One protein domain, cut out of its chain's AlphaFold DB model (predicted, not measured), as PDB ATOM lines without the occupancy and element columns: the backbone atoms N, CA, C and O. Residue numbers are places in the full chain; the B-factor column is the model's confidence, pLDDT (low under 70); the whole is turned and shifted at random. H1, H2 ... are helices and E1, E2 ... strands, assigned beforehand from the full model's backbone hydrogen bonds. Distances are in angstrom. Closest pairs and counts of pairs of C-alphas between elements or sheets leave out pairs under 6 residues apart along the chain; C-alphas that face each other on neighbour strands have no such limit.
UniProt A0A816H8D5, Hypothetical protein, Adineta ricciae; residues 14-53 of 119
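Overview. This is residues 14 to 53 of the 119 residues of the protein "Hypothetical protein" of Adineta ricciae (UniProt A0A816H8D5). A small hairpin, E1 and E2, and the longest helix, H2, make the back of a loose C shape, from which H1 and H3 reach as two arms. The 40 printed residues hold H1, H2, E1, E2, H3 in that order, class mixed; the antiparallel sheet is E1 - E2. The whole is compact, radius of gyration of the C-alphas 9.7 A, spans 23 by 19 by 19 A.

Along the chain. E1 is residues 33 to 36, 9.6 A; E2, 39 to 42, 9.7 A. H2 is 22 to 31, 14.0 A; H1, 14 to 19, 8.9 A, from C-alpha 14 at (126.334, 155.138, 87.076); H3, 44 to 51, 10.2 A, to C-alpha 51 at (124.635, 147.135, 78.337).

Arrangement. In the hairpin E1 and E2, N 34 and O 41 are 2.9 A apart, within hydrogen-bond range. The closest C-alphas of H2 and E1, Trp 28 and His 34, are 5.3 A apart. H1 and H2 are close but not clearly touching, C-alphas 17 and 25 at 7.3 A, about perpendicular at 79 degrees. H1 and H3 are likewise close but not clearly touching, C-alphas 16 and 46 at 7.9 A. Every O i to N i+4 pair in H1, H2 and H3 is within hydrogen-bond range.

Size, cuts and confidence. C-alphas 38 and 51 are farthest apart, 25.5 A. The printed part has no cut; its four links are tight; no printed residue is under 70 in pLDDT.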
ATOM      1  N   ALA A  14     125.231 154.587  86.293       92.12
ATOM      2  CA  ALA A  14     126.334 155.138  87.076       92.12
ATOM      3  C   ALA A  14     125.848 155.546  88.472       92.12
ATOM      4  O   ALA A  14     126.495 155.205  89.455       92.12
ATOM      5  N   ARG A  15     124.657 156.157  88.567       92.06
ATOM      6  CA  ARG A  15     124.035 156.526  89.849       92.06
ATOM      7  C   ARG A  15     123.866 155.327  90.785       92.06
ATOM      8  O   ARG A  15     124.249 155.409  91.941       92.06
ATOM      9  N   TRP A  16     123.405 154.178  90.287       92.38
ATOM     10  CA  TRP A  16     123.315 152.952  91.096       92.38
ATOM     11  C   TRP A  16     124.656 152.484  91.669       92.38
ATOM     12  O   TRP A  16     124.679 151.920  92.757       92.38
ATOM     13  N   ARG A  17     125.763 152.716  90.955       88.94
ATOM     14  CA  ARG A  17     127.109 152.382  91.445       88.94
ATOM     15  C   ARG A  17     127.658 153.402  92.438       88.94
ATOM     16  O   ARG A  17     128.581 153.083  93.166       88.94
ATOM     17  N   GLU A  18     127.124 154.618  92.441       90.00
ATOM     18  CA  GLU A  18     127.475 155.655  93.415       90.00
ATOM     19  C   GLU A  18     126.645 155.518  94.700       90.00
ATOM     20  O   GLU A  18     127.139 155.818  95.782       90.00
ATOM     21  N   PHE A  19     125.398 155.048  94.589       88.94
ATOM     22  CA  PHE A  19     124.513 154.821  95.735       88.94
ATOM     23  C   PHE A  19     124.841 153.575  96.546       88.94
ATOM     24  O   PHE A  19     124.525 153.526  97.732       88.94
ATOM     25  N   LEU A  20     125.414 152.562  95.903       91.88
ATOM     26  CA  LEU A  20     125.741 151.293  96.530       91.88
ATOM     27  C   LEU A  20     127.251 151.178  96.693       91.88
ATOM     28  O   LEU A  20     128.006 151.456  95.765       91.88
ATOM     29  N   SER A  21     127.685 150.711  97.859       92.75
ATOM     30  CA  SER A  21     129.063 150.268  98.052       92.75
ATOM     31  C   SER A  21     129.387 149.054  97.170       92.75
ATOM     32  O   SER A  21     128.493 148.315  96.742       92.75
ATOM     33  N   ASP A  22     130.677 148.798  96.941       93.00
ATOM     34  CA  ASP A  22     131.132 147.621  96.186       93.00
ATOM     35  C   ASP A  22     130.591 146.307  96.782       93.00
ATOM     36  O   ASP A  22     130.160 145.415  96.047       93.00
ATOM     37  N   ASP A  23     130.521 146.216  98.115       95.38
ATOM     38  CA  ASP A  23     129.962 145.061  98.824       95.38
ATOM     39  C   ASP A  23     128.455 144.893  98.566       95.38
ATOM     40  O   ASP A  23     127.966 143.775  98.386       95.38
ATOM     41  N   GLU A  24     127.694 145.989  98.516       94.88
ATOM     42  CA  GLU A  24     126.260 145.955  98.208       94.88
ATOM     43  C   GLU A  24     125.991 145.578  96.750       94.88
ATOM     44  O   GLU A  24     125.054 144.821  96.475       94.88
ATOM     45  N   LEU A  25     126.830 146.049  95.824       94.88
ATOM     46  CA  LEU A  25     126.770 145.667  94.414       94.88
ATOM     47  C   LEU A  25     127.075 144.177  94.225       94.88
ATOM     48  O   LEU A  25     126.307 143.473  93.561       94.88
ATOM     49  N   GLU A  26     128.144 143.662  94.837       95.94
ATOM     50  CA  GLU A  26     128.474 142.234  94.763       95.94
ATOM     51  C   GLU A  26     127.431 141.370  95.488       95.94
ATOM     52  O   GLU A  26     127.081 140.280  95.019       95.94
ATOM     53  N   LYS A  27     126.831 141.868  96.575       96.56
ATOM     54  CA  LYS A  27     125.690 141.207  97.221       96.56
ATOM     55  C   LYS A  27     124.471 141.157  96.304       96.56
ATOM     56  O   LYS A  27     123.834 140.107  96.211       96.56
ATOM     57  N   TRP A  28     124.131 142.241  95.608       96.75
ATOM     58  CA  TRP A  28     123.019 142.245  94.652       96.75
ATOM     59  C   TRP A  28     123.260 141.242  93.521       96.75
ATOM     60  O   TRP A  28     122.393 140.425  93.208       96.75
ATOM     61  N   LYS A  29     124.469 141.244  92.962       96.44
ATOM     62  CA  LYS A  29     124.887 140.321  91.905       96.44
ATOM     63  C   LYS A  29     124.822 138.858  92.333       96.44
ATOM     64  O   LYS A  29     124.283 138.039  91.595       96.44
ATOM     65  N   SER A  30     125.349 138.528  93.512       97.12
ATOM     66  CA  SER A  30     125.407 137.148  94.016       97.12
ATOM     67  C   SER A  30     124.054 136.624  94.505       97.12
ATOM     68  O   SER A  30     123.724 135.466  94.259       97.12
ATOM     69  N   SER A  31     123.246 137.463  95.159       96.19
ATOM     70  CA  SER A  31     121.897 137.093  95.617       96.19
ATOM     71  C   SER A  31     120.830 137.174  94.521       96.19
ATOM     72  O   SER A  31     119.715 136.686  94.703       96.19
ATOM     73  N   GLY A  32     121.144 137.820  93.394       97.00
ATOM     74  CA  GLY A  32     120.246 138.025  92.261       97.00
ATOM     75  C   GLY A  32     119.184 139.107  92.470       97.00
ATOM     76  O   GLY A  32     118.538 139.493  91.496       97.00
ATOM     77  N   SER A  33     118.990 139.641  93.684       95.75
ATOM     78  CA  SER A  33     117.992 140.691  93.941       95.75
ATOM     79  C   SER A  33     118.421 141.715  94.995       95.75
ATOM     80  O   SER A  33     119.152 141.395  95.925       95.75
ATOM     81  N   HIS A  34     117.946 142.952  94.853       95.12
ATOM     82  CA  HIS A  34     118.182 144.053  95.788       95.12
ATOM     83  C   HIS A  34     116.857 144.713  96.152       95.12
ATOM     84  O   HIS A  34     115.991 144.878  95.290       95.12
ATOM     85  N   SER A  35     116.686 145.055  97.428       94.25
ATOM     86  CA  SER A  35     115.475 145.717  97.906       94.25
ATOM     87  C   SER A  35     115.617 147.221  97.741       94.25
ATOM     88  O   SER A  35     116.528 147.814  98.307       94.25
ATOM     89  N   TYR A  36     114.722 147.830  96.974       90.44
ATOM     90  CA  TYR A  36     114.684 149.266  96.745       90.44
ATOM     91  C   TYR A  36     113.236 149.744  96.792       90.44
ATOM     92  O   TYR A  36     112.394 149.229  96.055       90.44
ATOM     93  N   ASP A  37     112.944 150.692  97.682       88.75
ATOM     94  CA  ASP A  37     111.604 151.266  97.879       88.75
ATOM     95  C   ASP A  37     110.489 150.202  98.015       88.75
ATOM     96  O   ASP A  37     109.469 150.200  97.325       88.75
ATOM     97  N   GLY A  38     110.740 149.191  98.856       92.19
ATOM     98  CA  GLY A  38     109.802 148.089  99.101       92.19
ATOM     99  C   GLY A  38     109.637 147.103  97.937       92.19
ATOM    100  O   GLY A  38     108.758 146.240  97.989       92.19
ATOM    101  N   ARG A  39     110.462 147.197  96.886       92.19
ATOM    102  CA  ARG A  39     110.431 146.316  95.710       92.19
ATOM    103  C   ARG A  39     111.730 145.534  95.580       92.19
ATOM    104  O   ARG A  39     112.806 146.052  95.847       92.19
ATOM    105  N   GLN A  40     111.633 144.297  95.100       95.50
ATOM    106  CA  GLN A  40     112.806 143.501  94.742       95.50
ATOM    107  C   GLN A  40     113.181 143.760  93.281       95.50
ATOM    108  O   GLN A  40     112.420 143.427  92.373       95.50
ATOM    109  N   LEU A  41     114.362 144.327  93.055       95.75
ATOM    110  CA  LEU A  41     114.942 144.519  91.731       95.75
ATOM    111  C   LEU A  41     115.905 143.378  91.425       95.75
ATOM    112  O   LEU A  41     116.862 143.147  92.164       95.75
ATOM    113  N   HIS A  42     115.670 142.659  90.330       97.44
ATOM    114  CA  HIS A  42     116.583 141.609  89.887       97.44
ATOM    115  C   HIS A  42     117.879 142.218  89.336       97.44
ATOM    116  O   HIS A  42     117.833 143.257  88.679       97.44
ATOM    117  N   TYR A  43     119.029 141.573  89.545       96.50
ATOM    118  CA  TYR A  43     120.332 142.105  89.111       96.50
ATOM    119  C   TYR A  43     120.412 142.356  87.593       96.50
ATOM    120  O   TYR A  43     121.118 143.256  87.137       96.50
ATOM    121  N   SER A  44     119.621 141.625  86.799       96.38
ATOM    122  CA  SER A  44     119.497 141.869  85.354       96.38
ATOM    123  C   SER A  44     119.043 143.289  85.009       96.38
ATOM    124  O   SER A  44     119.327 143.742  83.911       96.38
ATOM    125  N   PHE A  45     118.375 144.001  85.921       95.31
ATOM    126  CA  PHE A  45     118.037 145.413  85.748       95.31
ATOM    127  C   PHE A  45     119.292 146.281  85.587       95.31
ATOM    128  O   PHE A  45     119.397 147.040  84.627       95.31
ATOM    129  N   LEU A  46     120.279 146.135  86.479       94.56
ATOM    130  CA  LEU A  46     121.523 146.905  86.398       94.56
ATOM    131  C   LEU A  46     122.361 146.495  85.176       94.56
ATOM    132  O   LEU A  46     123.001 147.344  84.546       94.56
ATOM    133  N   VAL A  47     122.334 145.206  84.822       95.44
ATOM    134  CA  VAL A  47     122.971 144.693  83.599       95.44
ATOM    135  C   VAL A  47     122.340 145.326  82.358       95.44
ATOM    136  O   VAL A  47     123.072 145.857  81.525       95.44
ATOM    137  N   ASP A  48     121.009 145.340  82.267       95.69
ATOM    138  CA  ASP A  48     120.268 145.918  81.143       95.69
ATOM    139  C   ASP A  48     120.561 147.414  80.992       95.69
ATOM    140  O   ASP A  48     120.969 147.859  79.918       95.69
ATOM    141  N   LEU A  49     120.479 148.177  82.089       93.69
ATOM    142  CA  LEU A  49     120.832 149.599  82.102       93.69
ATOM    143  C   LEU A  49     122.266 149.869  81.634       93.69
ATOM    144  O   LEU A  49     122.522 150.898  81.018       93.69
ATOM    145  N   THR A  50     123.208 148.976  81.946       92.94
ATOM    146  CA  THR A  50     124.624 149.160  81.593       92.94
ATOM    147  C   THR A  50     124.911 148.784  80.140       92.94
ATOM    148  O   THR A  50     125.748 149.420  79.504       92.94
ATOM    149  N   GLN A  51     124.277 147.728  79.628       95.25
ATOM    150  CA  GLN A  51     124.635 147.135  78.337       95.25
ATOM    151  C   GLN A  51     123.760 147.625  77.184       95.25
ATOM    152  O   GLN A  51     124.251 147.741  76.063       95.25
ATOM    153  N   ASN A  52     122.483 147.911  77.448       95.75
ATOM    154  CA  ASN A  52     121.483 148.081  76.395       95.75
ATOM    155  C   ASN A  52     120.940 149.509  76.285       95.75
ATOM    156  O   ASN A  52     120.323 149.839  75.272       95.75
ATOM    157  N   HIS A  53     121.181 150.368  77.282       93.62
ATOM    158  CA  HIS A  53     120.659 151.735  77.298       93.62
ATOM    159  C   HIS A  53     121.783 152.771  77.364       93.62
ATOM    160  O   HIS A  53     122.698 152.643  78.178       93.62
TER     161      HIS A  53